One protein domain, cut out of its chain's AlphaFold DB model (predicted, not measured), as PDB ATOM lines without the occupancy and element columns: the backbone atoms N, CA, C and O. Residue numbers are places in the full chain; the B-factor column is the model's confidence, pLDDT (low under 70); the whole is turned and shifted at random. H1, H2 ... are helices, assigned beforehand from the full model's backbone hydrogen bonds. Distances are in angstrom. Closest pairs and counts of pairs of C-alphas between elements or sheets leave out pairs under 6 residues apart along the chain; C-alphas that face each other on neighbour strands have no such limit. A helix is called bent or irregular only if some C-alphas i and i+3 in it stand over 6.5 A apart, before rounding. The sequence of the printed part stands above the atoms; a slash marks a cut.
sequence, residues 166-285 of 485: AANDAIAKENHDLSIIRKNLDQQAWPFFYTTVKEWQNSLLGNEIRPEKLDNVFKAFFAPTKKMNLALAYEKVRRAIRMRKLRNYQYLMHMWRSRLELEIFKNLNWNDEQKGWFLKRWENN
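Overview. This is residues 166 to 285 of the 485 residues of an uncharacterized protein of Chlamydia sp. 32-24 (UniProt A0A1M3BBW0). Picture a small helical body built round one long kinked helix, H5, with H4 folded alongside it as a hairpin and H2 crossing it at a steep angle; from one end of this body H1 runs out as an arm, whose residues 166 to 175 stick out free. H6 is set off from the rest near H5, touching no helix, while the winding stretch of residues 202 to 214 and the short H3 lie toward the end away from the tip of H1. The printed part has 120 residues with six named helices, H1 to H6 in chain order, and no named strand; its class is all helix. It is only just compact, close to loose, with a radius of gyration of the C-alphas of 16.0 A. The C-alphas span 58 by 25 by 24 A, and the arm of H1 adds to the length: without residues 166 to 175 the body spans 45 by 24 by 24 A.

Along the chain. Start at the longest helix, H5, residues 244 to 264: find C-alpha 244 at (-11.180, -37.445, 22.929), and from there the helix runs 26.6 A to C-alpha 264 at (9.404, -44.500, 38.307). H5 has a kink of 73 degrees near residue 251 and is irregular, with C-alphas 245 and 248 standing 8.0 A apart, and its line is a rough one. Just before it in the chain you find H4, residues 230 to 241, 16.4 A long. H2 covers residues 190 to 201 and is 16.5 A long, and H3 is a short helix of four residues, 215 to 218. For H1, residues 166 to 185, find C-alpha 166 at (14.725, -62.869, 56.468); its last C-alpha is 27.5 A away. H6, residues 272 to 285, runs 19.9 A to C-alpha 285 at (-5.351, -46.737, 46.387).

Arrangement. Begin at the hub, H5, which touches H1, H2 and H4. H4 and H5 form a helical hairpin: they run opposite ways at a shallow tilt of 29 degrees, and their closest C-alphas, those of Val 237 and Met 253, are 6.3 A apart. H2 touches H5 at a steep tilt of 58 degrees, opposite ways; look at Thr 196 and Trp 256, whose C-alphas are their closest at 6.2 A, and note that H5 touches H2 with residues 252 to 260 alone. H1 touches H5 with residues 181 to 185 alone, at a steep tilt of 44 degrees, and their closest C-alphas are those of Asn 184 and Ile 264, 5.4 A apart. H1 and H4 only just touch, with 3 pairs of C-alphas within 8 A, and only at their ends; the closest are the C-alphas of Leu 185 and Leu 230, at 4.9 A. Farther out, H3 is near H2, and H6 is near H5, while H6 is apart from H1, H2, H3 and H4. Within H1, H2, H4 and H6 each O i to N i+4 pair is within hydrogen-bond range; in H5 12 of 17 are, and H3 is too short for such a pair.

Size, cuts and confidence. The two C-alphas farthest apart are those of Ala 166 and Glu 212, at 57.8 A. The printed part has no cut, and its long links are H2 to H3, with 13 residues, and H3 to H4, with 11. The mean pLDDT of the printed part is 72.9; look for values under 70 at residues 166 to 179, 203 to 214, 273 and 280 to 285, where this predicted model has low confidence.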
ATOM      1  N   ALA A 166      14.940 -62.744  57.907       33.47
ATOM      2  CA  ALA A 166      14.725 -62.869  56.468       33.47
ATOM      3  C   ALA A 166      13.456 -62.136  56.009       33.47
ATOM      4  O   ALA A 166      13.459 -61.499  54.958       33.47
ATOM      5  N   ALA A 167      12.377 -62.166  56.799       33.97
ATOM      6  CA  ALA A 167      11.199 -61.340  56.565       33.97
ATOM      7  C   ALA A 167      11.505 -59.866  56.822       33.97
ATOM      8  O   ALA A 167      11.025 -59.046  56.061       33.97
ATOM      9  N   ASN A 168      12.317 -59.507  57.818       36.47
ATOM     10  CA  ASN A 168      12.758 -58.133  58.060       36.47
ATOM     11  C   ASN A 168      13.732 -57.658  56.987       36.47
ATOM     12  O   ASN A 168      13.660 -56.492  56.646       36.47
ATOM     13  N   ASP A 169      14.559 -58.521  56.405       37.72
ATOM     14  CA  ASP A 169      15.434 -58.230  55.269       37.72
ATOM     15  C   ASP A 169      14.619 -58.123  53.979       37.72
ATOM     16  O   ASP A 169      14.861 -57.236  53.167       37.72
ATOM     17  N   ALA A 170      13.585 -58.951  53.802       36.50
ATOM     18  CA  ALA A 170      12.627 -58.838  52.705       36.50
ATOM     19  C   ALA A 170      11.726 -57.602  52.852       36.50
ATOM     20  O   ALA A 170      11.462 -56.928  51.865       36.50
ATOM     21  N   ILE A 171      11.305 -57.258  54.071       35.69
ATOM     22  CA  ILE A 171      10.571 -56.035  54.422       35.69
ATOM     23  C   ILE A 171      11.503 -54.829  54.313       35.69
ATOM     24  O   ILE A 171      11.066 -53.784  53.856       35.69
ATOM     25  N   ALA A 172      12.780 -54.942  54.674       34.53
ATOM     26  CA  ALA A 172      13.783 -53.898  54.503       34.53
ATOM     27  C   ALA A 172      14.086 -53.689  53.021       34.53
ATOM     28  O   ALA A 172      14.212 -52.545  52.606       34.53
ATOM     29  N   LYS A 173      14.105 -54.751  52.211       42.09
ATOM     30  CA  LYS A 173      14.240 -54.707  50.751       42.09
ATOM     31  C   LYS A 173      12.978 -54.173  50.067       42.09
ATOM     32  O   LYS A 173      13.085 -53.349  49.172       42.09
ATOM     33  N   GLU A 174      11.783 -54.536  50.533       43.06
ATOM     34  CA  GLU A 174      10.500 -53.996  50.053       43.06
ATOM     35  C   GLU A 174      10.339 -52.523  50.473       43.06
ATOM     36  O   GLU A 174       9.926 -51.690  49.671       43.06
ATOM     37  N   ASN A 175      10.760 -52.151  51.685       49.47
ATOM     38  CA  ASN A 175      10.842 -50.762  52.137       49.47
ATOM     39  C   ASN A 175      11.949 -49.986  51.410       49.47
ATOM     40  O   ASN A 175      11.766 -48.799  51.154       49.47
ATOM     41  N   HIS A 176      13.057 -50.631  51.033       57.25
ATOM     42  CA  HIS A 176      14.128 -50.053  50.221       57.25
ATOM     43  C   HIS A 176      13.633 -49.767  48.801       57.25
ATOM     44  O   HIS A 176      13.689 -48.617  48.372       57.25
ATOM     45  N   ASP A 177      13.031 -50.744  48.126       59.06
ATOM     46  CA  ASP A 177      12.443 -50.592  46.794       59.06
ATOM     47  C   ASP A 177      11.312 -49.553  46.802       59.06
ATOM     48  O   ASP A 177      11.270 -48.663  45.952       59.06
ATOM     49  N   LEU A 178      10.428 -49.570  47.808       62.56
ATOM     50  CA  LEU A 178       9.389 -48.548  47.971       62.56
ATOM     51  C   LEU A 178       9.969 -47.167  48.308       62.56
ATOM     52  O   LEU A 178       9.386 -46.157  47.908       62.56
ATOM     53  N   SER A 179      11.101 -47.086  49.013       60.72
ATOM     54  CA  SER A 179      11.803 -45.820  49.261       60.72
ATOM     55  C   SER A 179      12.458 -45.274  47.990       60.72
ATOM     56  O   SER A 179      12.381 -44.069  47.748       60.72
ATOM     57  N   ILE A 180      13.007 -46.147  47.136       70.06
ATOM     58  CA  ILE A 180      13.513 -45.801  45.804       70.06
ATOM     59  C   ILE A 180      12.357 -45.295  44.941       70.06
ATOM     60  O   ILE A 180      12.470 -44.221  44.357       70.06
ATOM     61  N   ILE A 181      11.216 -45.992  44.931       70.38
ATOM     62  CA  ILE A 181      10.016 -45.552  44.210       70.38
ATOM     63  C   ILE A 181       9.545 -44.190  44.720       70.38
ATOM     64  O   ILE A 181       9.287 -43.310  43.909       70.38
ATOM     65  N   ARG A 182       9.459 -43.965  46.038       70.56
ATOM     66  CA  ARG A 182       9.082 -42.652  46.600       70.56
ATOM     67  C   ARG A 182      10.052 -41.558  46.159       70.56
ATOM     68  O   ARG A 182       9.618 -40.536  45.638       70.56
ATOM     69  N   LYS A 183      11.357 -41.815  46.269       75.44
ATOM     70  CA  LYS A 183      12.403 -40.890  45.820       75.44
ATOM     71  C   LYS A 183      12.298 -40.592  44.324       75.44
ATOM     72  O   LYS A 183      12.474 -39.444  43.931       75.44
ATOM     73  N   ASN A 184      12.008 -41.596  43.496       78.81
ATOM     74  CA  ASN A 184      11.797 -41.427  42.060       78.81
ATOM     75  C   ASN A 184      10.529 -40.608  41.792       78.81
ATOM     76  O   ASN A 184      10.567 -39.645  41.035       78.81
ATOM     77  N   LEU A 185       9.424 -40.926  42.466       76.75
ATOM     78  CA  LEU A 185       8.140 -40.240  42.321       76.75
ATOM     79  C   LEU A 185       8.196 -38.750  42.664       76.75
ATOM     80  O   LEU A 185       7.455 -37.976  42.052       76.75
ATOM     81  N   ASP A 186       9.076 -38.362  43.586       75.69
ATOM     82  CA  ASP A 186       9.296 -36.976  44.001       75.69
ATOM     83  C   ASP A 186      10.217 -36.182  43.060       75.69
ATOM     84  O   ASP A 186      10.303 -34.956  43.170       75.69
ATOM     85  N   GLN A 187      10.866 -36.834  42.088       83.00
ATOM     86  CA  GLN A 187      11.676 -36.136  41.087       83.00
ATOM     87  C   GLN A 187      10.813 -35.210  40.229       83.00
ATOM     88  O   GLN A 187       9.664 -35.511  39.898       83.00
ATOM     89  N   GLN A 188      11.385 -34.078  39.817       87.50
ATOM     90  CA  GLN A 188      10.702 -33.142  38.929       87.50
ATOM     91  C   GLN A 188      10.481 -33.769  37.550       87.50
ATOM     92  O   GLN A 188      11.417 -34.245  36.914       87.50
ATOM     93  N   ALA A 189       9.248 -33.712  37.051       85.50
ATOM     94  CA  ALA A 189       8.866 -34.322  35.779       85.50
ATOM     95  C   ALA A 189       9.282 -33.503  34.547       85.50
ATOM     96  O   ALA A 189       9.401 -34.040  33.446       85.50
ATOM     97  N   TRP A 190       9.493 -32.195  34.711       87.00
ATOM     98  CA  TRP A 190       9.742 -31.266  33.604       87.00
ATOM     99  C   TRP A 190      10.973 -31.603  32.737       87.00
ATOM    100  O   TRP A 190      10.834 -31.589  31.511       87.00
ATOM    101  N   PRO A 191      12.151 -31.950  33.298       88.19
ATOM    102  CA  PRO A 191      13.328 -32.303  32.497       88.19
ATOM    103  C   PRO A 191      13.100 -33.538  31.615       88.19
ATOM    104  O   PRO A 191      13.482 -33.560  30.441       88.19
ATOM    105  N   PHE A 192      12.410 -34.547  32.150       89.00
ATOM    106  CA  PHE A 192      12.081 -35.771  31.419       89.00
ATOM    107  C   PHE A 192      11.046 -35.515  30.323       89.00
ATOM    108  O   PHE A 192      11.176 -36.035  29.213       89.00
ATOM    109  N   PHE A 193      10.054 -34.663  30.594       88.62
ATOM    110  CA  PHE A 193       9.063 -34.273  29.594       88.62
ATOM    111  C   PHE A 193       9.704 -33.527  28.427       88.62
ATOM    112  O   PHE A 193       9.464 -33.864  27.274       88.62
ATOM    113  N   TYR A 194      10.570 -32.558  28.721       85.50
ATOM    114  CA  TYR A 194      11.288 -31.799  27.701       85.50
ATOM    115  C   TYR A 194      12.142 -32.709  26.802       85.50
ATOM    116  O   TYR A 194      12.134 -32.558  25.581       85.50
ATOM    117  N   THR A 195      12.811 -33.701  27.395       85.94
ATOM    118  CA  THR A 195      13.572 -34.724  26.660       85.94
ATOM    119  C   THR A 195      12.660 -35.580  25.778       85.94
ATOM    120  O   THR A 195      12.937 -35.763  24.598       85.94
ATOM    121  N   THR A 196      11.515 -36.013  26.310       87.25
ATOM    122  CA  THR A 196      10.522 -36.799  25.560       87.25
ATOM    123  C   THR A 196       9.957 -36.025  24.367       87.25
ATOM    124  O   THR A 196       9.777 -36.592  23.293       87.25
ATOM    125  N   VAL A 197       9.696 -34.722  24.522       84.88
ATOM    126  CA  VAL A 197       9.224 -33.871  23.419       84.88
ATOM    127  C   VAL A 197      10.291 -33.757  22.327       84.88
ATOM    128  O   VAL A 197       9.945 -33.855  21.154       84.88
ATOM    129  N   LYS A 198      11.577 -33.618  22.681       82.38
ATOM    130  CA  LYS A 198      12.683 -33.604  21.705       82.38
ATOM    131  C   LYS A 198      12.829 -34.926  20.950       82.38
ATOM    132  O   LYS A 198      13.017 -34.923  19.739       82.38
ATOM    133  N   GLU A 199      12.728 -36.053  21.649       83.12
ATOM    134  CA  GLU A 199      12.759 -37.381  21.020       83.12
ATOM    135  C   GLU A 199      11.571 -37.581  20.077       83.12
ATOM    136  O   GLU A 199      11.732 -38.070  18.961       83.12
ATOM    137  N   TRP A 200      10.384 -37.137  20.492       82.50
ATOM    138  CA  TRP A 200       9.187 -37.174  19.662       82.50
ATOM    139  C   TRP A 200       9.329 -36.308  18.402       82.50
ATOM    140  O   TRP A 200       8.975 -36.764  17.316       82.50
ATOM    141  N   GLN A 201       9.915 -35.109  18.514       74.94
ATOM    142  CA  GLN A 201      10.215 -34.238  17.367       74.94
ATOM    143  C   GLN A 201      11.142 -34.894  16.337       74.94
ATOM    144  O   GLN A 201      11.004 -34.633  15.146       74.94
ATOM    145  N   ASN A 202      12.066 -35.744  16.788       71.94
ATOM    146  CA  ASN A 202      13.026 -36.435  15.928       71.94
ATOM    147  C   ASN A 202      12.498 -37.779  15.382       71.94
ATOM    148  O   ASN A 202      13.186 -38.434  14.602       71.94
ATOM    149  N   SER A 203      11.295 -38.208  15.780       68.69
ATOM    150  CA  SER A 203      10.683 -39.470  15.340       68.69
ATOM    151  C   SER A 203       9.890 -39.311  14.031       68.69
ATOM    152  O   SER A 203       9.237 -38.292  13.812       68.69
ATOM    153  N   LEU A 204       9.887 -40.344  13.173       54.81
ATOM    154  CA  LEU A 204       9.169 -40.354  11.882       54.81
ATOM    155  C   LEU A 204       7.657 -40.058  12.025       54.81
ATOM    156  O   LEU A 204       7.095 -39.340  11.207       54.81
ATOM    157  N   LEU A 205       7.022 -40.521  13.110       53.53
ATOM    158  CA  LEU A 205       5.602 -40.290  13.437       53.53
ATOM    159  C   LEU A 205       5.310 -38.888  14.009       53.53
ATOM    160  O   LEU A 205       4.160 -38.450  14.022       53.53
ATOM    161  N   GLY A 206       6.331 -38.156  14.469       52.31
ATOM    162  CA  GLY A 206       6.214 -36.748  14.866       52.31
ATOM    163  C   GLY A 206       6.077 -35.784  13.679       52.31
ATOM    164  O   GLY A 206       5.732 -34.616  13.868       52.31
ATOM    165  N   ASN A 207       6.314 -36.262  12.452       49.91
ATOM    166  CA  ASN A 207       6.267 -35.451  11.235       49.91
ATOM    167  C   ASN A 207       4.893 -35.414  10.544       49.91
ATOM    168  O   ASN A 207       4.636 -34.454   9.823       49.91
ATOM    169  N   GLU A 208       3.999 -36.380  10.792       50.56
ATOM    170  CA  GLU A 208       2.684 -36.455  10.123       50.56
ATOM    171  C   GLU A 208       1.568 -35.681  10.851       50.56
ATOM    172  O   GLU A 208       0.617 -35.225  10.221       50.56
ATOM    173  N   ILE A 209       1.678 -35.480  12.172       55.94
ATOM    174  CA  ILE A 209       0.684 -34.764  12.995       55.94
ATOM    175  C   ILE A 209       1.412 -33.706  13.835       55.94
ATOM    176  O   ILE A 209       1.625 -33.861  15.040       55.94
ATOM    177  N   ARG A 210       1.848 -32.620  13.188       56.22
ATOM    178  CA  ARG A 210       2.469 -31.490  13.887       56.22
ATOM    179  C   ARG A 210       1.394 -30.556  14.457       56.22
ATOM    180  O   ARG A 210       0.555 -30.071  13.704       56.22
ATOM    181  N   PRO A 211       1.409 -30.232  15.759       56.59
ATOM    182  CA  PRO A 211       0.700 -29.061  16.257       56.59
ATOM    183  C   PRO A 211       1.325 -27.804  15.633       56.59
ATOM    184  O   PRO A 211       2.547 -27.682  15.598       56.59
ATOM    185  N   GLU A 212       0.502 -26.855  15.174       55.28
ATOM    186  CA  GLU A 212       0.949 -25.645  14.449       55.28
ATOM    187  C   GLU A 212       2.010 -24.815  15.195       55.28
ATOM    188  O   GLU A 212       2.788 -24.093  14.576       55.28
ATOM    189  N   LYS A 213       2.062 -24.914  16.532       64.12
ATOM    190  CA  LYS A 213       3.077 -24.276  17.379       64.12
ATOM    191  C   LYS A 213       3.517 -25.227  18.486       64.12
ATOM    192  O   LYS A 213       2.684 -25.721  19.248       64.12
ATOM    193  N   LEU A 214       4.829 -25.422  18.626       68.25
ATOM    194  CA  LEU A 214       5.432 -26.253  19.674       68.25
ATOM    195  C   LEU A 214       5.038 -25.792  21.088       68.25
ATOM    196  O   LEU A 214       4.837 -26.610  21.984       68.25
ATOM    197  N   ASP A 215       4.834 -24.488  21.267       70.25
ATOM    198  CA  ASP A 215       4.379 -23.892  22.525       70.25
ATOM    199  C   ASP A 215       3.038 -24.457  23.013       70.25
ATOM    200  O   ASP A 215       2.779 -24.484  24.218       70.25
ATOM    201  N   ASN A 216       2.191 -24.950  22.104       75.38
ATOM    202  CA  ASN A 216       0.915 -25.562  22.463       75.38
ATOM    203  C   ASN A 216       1.104 -26.928  23.138       75.38
ATOM    204  O   ASN A 216       0.284 -27.304  23.972       75.38
ATOM    205  N   VAL A 217       2.202 -27.639  22.848       77.50
ATOM    206  CA  VAL A 217       2.550 -28.914  23.499       77.50
ATOM    207  C   VAL A 217       2.902 -28.682  24.964       77.50
ATOM    208  O   VAL A 217       2.404 -29.382  25.841       77.50
ATOM    209  N   PHE A 218       3.702 -27.652  25.248       80.75
ATOM    210  CA  PHE A 218       4.098 -27.300  26.614       80.75
ATOM    211  C   PHE A 218       2.964 -26.674  27.441       80.75
ATOM    212  O   PHE A 218       3.056 -26.628  28.666       80.75
ATOM    213  N   LYS A 219       1.888 -26.220  26.786       80.44
ATOM    214  CA  LYS A 219       0.656 -25.714  27.418       80.44
ATOM    215  C   LYS A 219      -0.468 -26.756  27.469       80.44
ATOM    216  O   LYS A 219      -1.529 -26.476  28.027       80.44
ATOM    217  N   ALA A 220      -0.267 -27.937  26.886       81.56
ATOM    218  CA  ALA A 220      -1.284 -28.976  26.831       81.56
ATOM    219  C   ALA A 220      -1.586 -29.542  28.225       81.56
ATOM    220  O   ALA A 220      -0.733 -29.584  29.109       81.56
ATOM    221  N   PHE A 221      -2.804 -30.052  28.411       82.81
ATOM    222  CA  PHE A 221      -3.273 -30.559  29.705       82.81
ATOM    223  C   PHE A 221      -2.387 -31.672  30.302       82.81
ATOM    224  O   PHE A 221      -2.276 -31.784  31.520       82.81
ATOM    225  N   PHE A 222      -1.742 -32.483  29.456       83.69
ATOM    226  CA  PHE A 222      -0.852 -33.570  29.879       83.69
ATOM    227  C   PHE A 222       0.585 -33.124  30.182       83.69
ATOM    228  O   PHE A 222       1.358 -33.917  30.723       83.69
ATOM    229  N   ALA A 223       0.955 -31.886  29.842       86.38
ATOM    230  CA  ALA A 223       2.279 -31.360  30.132       86.38
ATOM    231  C   ALA A 223       2.427 -31.112  31.650       86.38
ATOM    232  O   ALA A 223       1.545 -30.506  32.279       86.38
ATOM    233  N   PRO A 224       3.517 -31.581  32.281       87.44
ATOM    234  CA  PRO A 224       3.810 -31.234  33.665       87.44
ATOM    235  C   PRO A 224       4.168 -29.748  33.774       87.44
ATOM    236  O   PRO A 224       4.661 -29.146  32.830       87.44
ATOM    237  N   THR A 225       3.966 -29.143  34.943       84.25
ATOM    238  CA  THR A 225       4.555 -27.826  35.231       84.25
ATOM    239  C   THR A 225       5.987 -27.999  35.741       84.25
ATOM    240  O   THR A 225       6.365 -29.078  36.196       84.25
ATOM    241  N   LYS A 226       6.787 -26.923  35.744       78.94
ATOM    242  CA  LYS A 226       8.180 -26.948  36.239       78.94
ATOM    243  C   LYS A 226       8.333 -27.449  37.684       78.94
ATOM    244  O   LYS A 226       9.407 -27.899  38.051       78.94
ATOM    245  N   LYS A 227       7.275 -27.364  38.500       77.69
ATOM    246  CA  LYS A 227       7.264 -27.795  39.909       77.69
ATOM    247  C   LYS A 227       6.600 -29.160  40.130       77.69
ATOM    248  O   LYS A 227       6.571 -29.633  41.259       77.69
ATOM    249  N   MET A 228       6.018 -29.770  39.096       78.38
ATOM    250  CA  MET A 228       5.331 -31.053  39.240       78.38
ATOM    251  C   MET A 228       6.323 -32.205  39.343       78.38
ATOM    252  O   MET A 228       7.283 -32.279  38.574       78.38
ATOM    253  N   ASN A 229       6.032 -33.123  40.258       81.94
ATOM    254  CA  ASN A 229       6.762 -34.370  40.408       81.94
ATOM    255  C   ASN A 229       6.242 -35.454  39.437       81.94
ATOM    256  O   ASN A 229       5.204 -35.274  38.785       81.94
ATOM    257  N   LEU A 230       6.968 -36.570  39.313       80.12
ATOM    258  CA  LEU A 230       6.604 -37.672  38.411       80.12
ATOM    259  C   LEU A 230       5.227 -38.260  38.742       80.12
ATOM    260  O   LEU A 230       4.470 -38.572  37.821       80.12
ATOM    261  N   ALA A 231       4.861 -38.338  40.026       75.44
ATOM    262  CA  ALA A 231       3.556 -38.839  40.459       75.44
ATOM    263  C   ALA A 231       2.384 -38.052  39.848       75.44
ATOM    264  O   ALA A 231       1.500 -38.619  39.198       75.44
ATOM    265  N   LEU A 232       2.402 -36.726  40.007       77.25
ATOM    266  CA  LEU A 232       1.350 -35.847  39.495       77.25
ATOM    267  C   LEU A 232       1.365 -35.769  37.961       77.25
ATOM    268  O   LEU A 232       0.318 -35.608  37.329       77.25
ATOM    269  N   ALA A 233       2.544 -35.874  37.343       83.31
ATOM    270  CA  ALA A 233       2.670 -35.904  35.889       83.31
ATOM    271  C   ALA A 233       2.048 -37.174  35.290       83.31
ATOM    272  O   ALA A 233       1.282 -37.084  34.328       83.31
ATOM    273  N   TYR A 234       2.302 -38.336  35.899       84.56
ATOM    274  CA  TYR A 234       1.739 -39.620  35.478       84.56
ATOM    275  C   TYR A 234       0.206 -39.618  35.533       84.56
ATOM    276  O   TYR A 234      -0.463 -40.036  34.585       84.56
ATOM    277  N   GLU A 235      -0.370 -39.041  36.589       79.62
ATOM    278  CA  GLU A 235      -1.820 -38.875  36.712       79.62
ATOM    279  C   GLU A 235      -2.408 -37.993  35.598       79.62
ATOM    280  O   GLU A 235      -3.416 -38.360  34.976       79.62
ATOM    281  N   LYS A 236      -1.783 -36.842  35.314       83.56
ATOM    282  CA  LYS A 236      -2.249 -35.924  34.263       83.56
ATOM    283  C   LYS A 236      -2.271 -36.589  32.892       83.56
ATOM    284  O   LYS A 236      -3.272 -36.486  32.183       83.56
ATOM    285  N   VAL A 237      -1.206 -37.303  32.536       85.31
ATOM    286  CA  VAL A 237      -1.093 -38.005  31.248       85.31
ATOM    287  C   VAL A 237      -2.124 -39.115  31.133       85.31
ATOM    288  O   VAL A 237      -2.816 -39.211  30.122       85.31
ATOM    289  N   ARG A 238      -2.303 -39.913  32.190       82.44
ATOM    290  CA  ARG A 238      -3.314 -40.977  32.232       82.44
ATOM    291  C   ARG A 238      -4.723 -40.437  31.982       82.44
ATOM    292  O   ARG A 238      -5.487 -41.040  31.225       82.44
ATOM    293  N   ARG A 239      -5.079 -39.306  32.603       80.12
ATOM    294  CA  ARG A 239      -6.370 -38.639  32.367       80.12
ATOM    295  C   ARG A 239      -6.475 -38.132  30.934       80.12
ATOM    296  O   ARG A 239      -7.496 -38.360  30.291       80.12
ATOM    297  N   ALA A 240      -5.417 -37.508  30.429       82.25
ATOM    298  CA  ALA A 240      -5.377 -36.935  29.092       82.25
ATOM    299  C   ALA A 240      -5.530 -37.978  27.974       82.25
ATOM    300  O   ALA A 240      -6.262 -37.726  27.021       82.25
ATOM    301  N   ILE A 241      -4.942 -39.174  28.125       80.69
ATOM    302  CA  ILE A 241      -5.085 -40.287  27.165       80.69
ATOM    303  C   ILE A 241      -6.560 -40.672  26.962       80.69
ATOM    304  O   ILE A 241      -6.963 -41.059  25.868       80.69
ATOM    305  N   ARG A 242      -7.402 -40.527  27.994       79.00
ATOM    306  CA  ARG A 242      -8.841 -40.832  27.918       79.00
ATOM    307  C   ARG A 242      -9.668 -39.700  27.290       79.00
ATOM    308  O   ARG A 242     -10.854 -39.889  27.017       79.00
ATOM    309  N   MET A 243      -9.082 -38.524  27.052       80.19
ATOM    310  CA  MET A 243      -9.794 -37.362  26.517       80.19
ATOM    311  C   MET A 243      -9.803 -37.371  24.987       80.19
ATOM    312  O   MET A 243      -8.779 -37.188  24.334       80.19
ATOM    313  N   ARG A 244     -11.001 -37.466  24.395       71.44
ATOM    314  CA  ARG A 244     -11.180 -37.445  22.929       71.44
ATOM    315  C   ARG A 244     -10.612 -36.187  22.253       71.44
ATOM    316  O   ARG A 244     -10.165 -36.271  21.117       71.44
ATOM    317  N   LYS A 245     -10.590 -35.045  22.954       73.88
ATOM    318  CA  LYS A 245     -10.090 -33.751  22.449       73.88
ATOM    319  C   LYS A 245      -8.562 -33.690  22.272       73.88
ATOM    320  O   LYS A 245      -8.070 -32.724  21.707       73.88
ATOM    321  N   LEU A 246      -7.816 -34.689  22.755       70.56
ATOM    322  CA  LEU A 246      -6.346 -34.719  22.733       70.56
ATOM    323  C   LEU A 246      -5.780 -35.851  21.859       70.56
ATOM    324  O   LEU A 246      -4.600 -36.173  21.967       70.56
ATOM    325  N   ARG A 247      -6.596 -36.442  20.971       72.00
ATOM    326  CA  ARG A 247      -6.183 -37.544  20.075       72.00
ATOM    327  C   ARG A 247      -4.969 -37.211  19.208       72.00
ATOM    328  O   ARG A 247      -4.122 -38.071  19.011       72.00
ATOM    329  N   ASN A 248      -4.828 -35.957  18.784       74.06
ATOM    330  CA  ASN A 248      -3.686 -35.508  17.978       74.06
ATOM    331  C   ASN A 248      -2.345 -35.619  18.728       74.06
ATOM    332  O   ASN A 248      -1.293 -35.648  18.105       74.06
ATOM    333  N   TYR A 249      -2.374 -35.721  20.061       75.00
ATOM    334  CA  TYR A 249      -1.194 -35.897  20.907       75.00
ATOM    335  C   TYR A 249      -1.043 -37.332  21.423       75.00
ATOM    336  O   TYR A 249      -0.228 -37.578  22.306       75.00
ATOM    337  N   GLN A 250      -1.833 -38.288  20.924       80.25
ATOM    338  CA  GLN A 250      -1.911 -39.637  21.486       80.25
ATOM    339  C   GLN A 250      -0.553 -40.345  21.504       80.25
ATOM    340  O   GLN A 250      -0.171 -40.888  22.539       80.25
ATOM    341  N   TYR A 251       0.203 -40.282  20.407       81.88
ATOM    342  CA  TYR A 251       1.535 -40.884  20.332       81.88
ATOM    343  C   TYR A 251       2.507 -40.271  21.354       81.88
ATOM    344  O   TYR A 251       3.116 -40.997  22.138       81.88
ATOM    345  N   LEU A 252       2.556 -38.935  21.442       83.19
ATOM    346  CA  LEU A 252       3.360 -38.224  22.439       83.19
ATOM    347  C   LEU A 252       2.928 -38.560  23.877       83.19
ATOM    348  O   LEU A 252       3.777 -38.745  24.742       83.19
ATOM    349  N   MET A 253       1.624 -38.679  24.148       85.56
ATOM    350  CA  MET A 253       1.115 -39.060  25.470       85.56
ATOM    351  C   MET A 253       1.504 -40.494  25.850       85.56
ATOM    352  O   MET A 253       1.805 -40.744  27.016       85.56
ATOM    353  N   HIS A 254       1.535 -41.428  24.896       85.50
ATOM    354  CA  HIS A 254       2.012 -42.791  25.140       85.50
ATOM    355  C   HIS A 254       3.526 -42.836  25.361       85.50
ATOM    356  O   HIS A 254       3.955 -43.432  26.343       85.50
ATOM    357  N   MET A 255       4.320 -42.143  24.536       86.00
ATOM    358  CA  MET A 255       5.766 -42.003  24.759       86.00
ATOM    359  C   MET A 255       6.071 -41.403  26.133       86.00
ATOM    360  O   MET A 255       6.919 -41.901  26.870       86.00
ATOM    361  N   TRP A 256       5.341 -40.349  26.498       90.69
ATOM    362  CA  TRP A 256       5.507 -39.674  27.775       90.69
ATOM    363  C   TRP A 256       5.114 -40.559  28.955       90.69
ATOM    364  O   TRP A 256       5.844 -40.626  29.939       90.69
ATOM    365  N   ARG A 257       4.028 -41.324  28.834       87.69
ATOM    366  CA  ARG A 257       3.660 -42.328  29.833       87.69
ATOM    367  C   ARG A 257       4.746 -43.394  29.999       87.69
ATOM    368  O   ARG A 257       5.132 -43.667  31.131       87.69
ATOM    369  N   SER A 258       5.266 -43.952  28.908       87.44
ATOM    370  CA  SER A 258       6.317 -44.975  28.970       87.44
ATOM    371  C   SER A 258       7.601 -44.437  29.602       87.44
ATOM    372  O   SER A 258       8.220 -45.120  30.413       87.44
ATOM    373  N   ARG A 259       7.982 -43.188  29.297       89.75
ATOM    374  CA  ARG A 259       9.132 -42.533  29.935       89.75
ATOM    375  C   ARG A 259       8.927 -42.361  31.440       89.75
ATOM    376  O   ARG A 259       9.853 -42.605  32.204       89.75
ATOM    377  N   LEU A 260       7.727 -41.963  31.864       86.06
ATOM    378  CA  LEU A 260       7.391 -41.858  33.282       86.06
ATOM    379  C   LEU A 260       7.482 -43.217  33.984       86.06
ATOM    380  O   LEU A 260       8.076 -43.293  35.050       86.06
ATOM    381  N   GLU A 261       6.950 -44.288  33.389       87.94
ATOM    382  CA  GLU A 261       7.041 -45.641  33.959       87.94
ATOM    383  C   GLU A 261       8.507 -46.105  34.080       87.94
ATOM    384  O   GLU A 261       8.896 -46.623  35.126       87.94
ATOM    385  N   LEU A 262       9.349 -45.833  33.074       89.31
ATOM    386  CA  LEU A 262      10.789 -46.123  33.127       89.31
ATOM    387  C   LEU A 262      11.501 -45.398  34.277       89.31
ATOM    388  O   LEU A 262      12.285 -46.019  34.993       89.31
ATOM    389  N   GLU A 263      11.236 -44.105  34.474       87.56
ATOM    390  CA  GLU A 263      11.874 -43.332  35.549       87.56
ATOM    391  C   GLU A 263      11.311 -43.686  36.938       87.56
ATOM    392  O   GLU A 263      12.062 -43.702  37.912       87.56
ATOM    393  N   ILE A 264      10.024 -44.043  37.049       83.50
ATOM    394  CA  ILE A 264       9.404 -44.500  38.307       83.50
ATOM    395  C   ILE A 264      10.084 -45.776  38.814       83.50
ATOM    396  O   ILE A 264      10.409 -45.869  39.999       83.50
ATOM    397  N   PHE A 265      10.341 -46.734  37.918       85.94
ATOM    398  CA  PHE A 265      10.943 -48.024  38.267       85.94
ATOM    399  C   PHE A 265      12.468 -48.068  38.101       85.94
ATOM    400  O   PHE A 265      13.072 -49.140  38.126       85.94
ATOM    401  N   LYS A 266      13.112 -46.913  37.927       84.50
ATOM    402  CA  LYS A 266      14.559 -46.825  37.752       84.50
ATOM    403  C   LYS A 266      15.295 -47.333  38.987       84.50
ATOM    404  O   LYS A 266      14.958 -46.959  40.109       84.50
ATOM    405  N   ASN A 267      16.339 -48.127  38.750       80.62
ATOM    406  CA  ASN A 267      17.144 -48.808  39.770       80.62
ATOM    407  C   ASN A 267      16.378 -49.873  40.575       80.62
ATOM    408  O   ASN A 267      16.792 -50.216  41.678       80.62
ATOM    409  N   LEU A 268      15.288 -50.411  40.017       78.38
ATOM    410  CA  LEU A 268      14.585 -51.570  40.560       78.38
ATOM    411  C   LEU A 268      14.734 -52.758  39.613       78.38
ATOM    412  O   LEU A 268      14.489 -52.638  38.412       78.38
ATOM    413  N   ASN A 269      15.033 -53.930  40.165       78.81
ATOM    414  CA  ASN A 269      15.108 -55.186  39.411       78.81
ATOM    415  C   ASN A 269      13.730 -55.858  39.279       78.81
ATOM    416  O   ASN A 269      13.610 -57.077  39.384       78.81
ATOM    417  N   TRP A 270      12.676 -55.058  39.107       75.50
ATOM    418  CA  TRP A 270      11.309 -55.559  39.008       75.50
ATOM    419  C   TRP A 270      11.007 -56.049  37.593       75.50
ATOM    420  O   TRP A 270      11.324 -55.377  36.605       75.50
ATOM    421  N   ASN A 271      10.342 -57.197  37.499       78.88
ATOM    422  CA  ASN A 271       9.810 -57.710  36.243       78.88
ATOM    423  C   ASN A 271       8.529 -56.952  35.828       78.88
ATOM    424  O   ASN A 271       7.972 -56.152  36.589       78.88
ATOM    425  N   ASP A 272       8.057 -57.168  34.600       73.06
ATOM    426  CA  ASP A 272       6.922 -56.408  34.053       73.06
ATOM    427  C   ASP A 272       5.597 -56.700  34.771       73.06
ATOM    428  O   ASP A 272       4.744 -55.817  34.897       73.06
ATOM    429  N   GLU A 273       5.444 -57.903  35.326       69.88
ATOM    430  CA  GLU A 273       4.281 -58.281  36.129       69.88
ATOM    431  C   GLU A 273       4.238 -57.504  37.456       69.88
ATOM    432  O   GLU A 273       3.206 -56.928  37.815       69.88
ATOM    433  N   GLN A 274       5.380 -57.388  38.137       70.88
ATOM    434  CA  GLN A 274       5.543 -56.608  39.366       70.88
ATOM    435  C   GLN A 274       5.266 -55.118  39.125       70.88
ATOM    436  O   GLN A 274       4.518 -54.492  39.886       70.88
ATOM    437  N   LYS A 275       5.792 -54.551  38.030       76.38
ATOM    438  CA  LYS A 275       5.519 -53.159  37.624       76.38
ATOM    439  C   LYS A 275       4.032 -52.936  37.342       76.38
ATOM    440  O   LYS A 275       3.439 -51.981  37.852       76.38
ATOM    441  N   GLY A 276       3.407 -53.834  36.577       70.50
ATOM    442  CA  GLY A 276       1.986 -53.763  36.236       70.50
ATOM    443  C   GLY A 276       1.076 -53.849  37.461       70.50
ATOM    444  O   GLY A 276       0.127 -53.066  37.598       70.50
ATOM    445  N   TRP A 277       1.389 -54.749  38.396       70.44
ATOM    446  CA  TRP A 277       0.648 -54.880  39.647       70.44
ATOM    447  C   TRP A 277       0.762 -53.627  40.518       70.44
ATOM    448  O   TRP A 277      -0.252 -53.142  41.035       70.44
ATOM    449  N   PHE A 278       1.963 -53.055  40.631       72.69
ATOM    450  CA  PHE A 278       2.180 -51.819  41.375       72.69
ATOM    451  C   PHE A 278       1.384 -50.654  40.794       72.69
ATOM    452  O   PHE A 278       0.650 -50.007  41.539       72.69
ATOM    453  N   LEU A 279       1.449 -50.419  39.477       72.12
ATOM    454  CA  LEU A 279       0.680 -49.347  38.834       72.12
ATOM    455  C   LEU A 279      -0.823 -49.533  39.071       72.12
ATOM    456  O   LEU A 279      -1.496 -48.594  39.490       72.12
ATOM    457  N   LYS A 280      -1.353 -50.752  38.916       67.75
ATOM    458  CA  LYS A 280      -2.774 -51.057  39.161       67.75
ATOM    459  C   LYS A 280      -3.183 -50.805  40.617       67.75
ATOM    460  O   LYS A 280      -4.242 -50.237  40.887       67.75
ATOM    461  N   ARG A 281      -2.345 -51.200  41.577       63.56
ATOM    462  CA  ARG A 281      -2.584 -50.996  43.014       63.56
ATOM    463  C   ARG A 281      -2.451 -49.528  43.421       63.56
ATOM    464  O   ARG A 281      -3.230 -49.057  44.250       63.56
ATOM    465  N   TRP A 282      -1.492 -48.809  42.853       65.56
ATOM    466  CA  TRP A 282      -1.288 -47.378  43.065       65.56
ATOM    467  C   TRP A 282      -2.465 -46.570  42.502       65.56
ATOM    468  O   TRP A 282      -3.004 -45.702  43.187       65.56
ATOM    469  N   GLU A 283      -2.965 -46.961  41.325       61.78
ATOM    470  CA  GLU A 283      -4.178 -46.409  40.723       61.78
ATOM    471  C   GLU A 283      -5.429 -46.623  41.593       61.78
ATOM    472  O   GLU A 283      -6.243 -45.709  41.730       61.78
ATOM    473  N   ASN A 284      -5.573 -47.803  42.202       52.84
ATOM    474  CA  ASN A 284      -6.717 -48.125  43.056       52.84
ATOM    475  C   ASN A 284      -6.663 -47.427  44.425       52.84
ATOM    476  O   ASN A 284      -7.700 -47.000  44.929       52.84
ATOM    477  N   ASN A 285      -5.480 -47.300  45.037       51.28
ATOM    478  CA  ASN A 285      -5.351 -46.737  46.387       51.28
ATOM    479  C   ASN A 285      -5.445 -45.206  46.431       51.28
ATOM    480  O   ASN A 285      -5.934 -44.674  47.425       51.28
TER     481      ASN A 285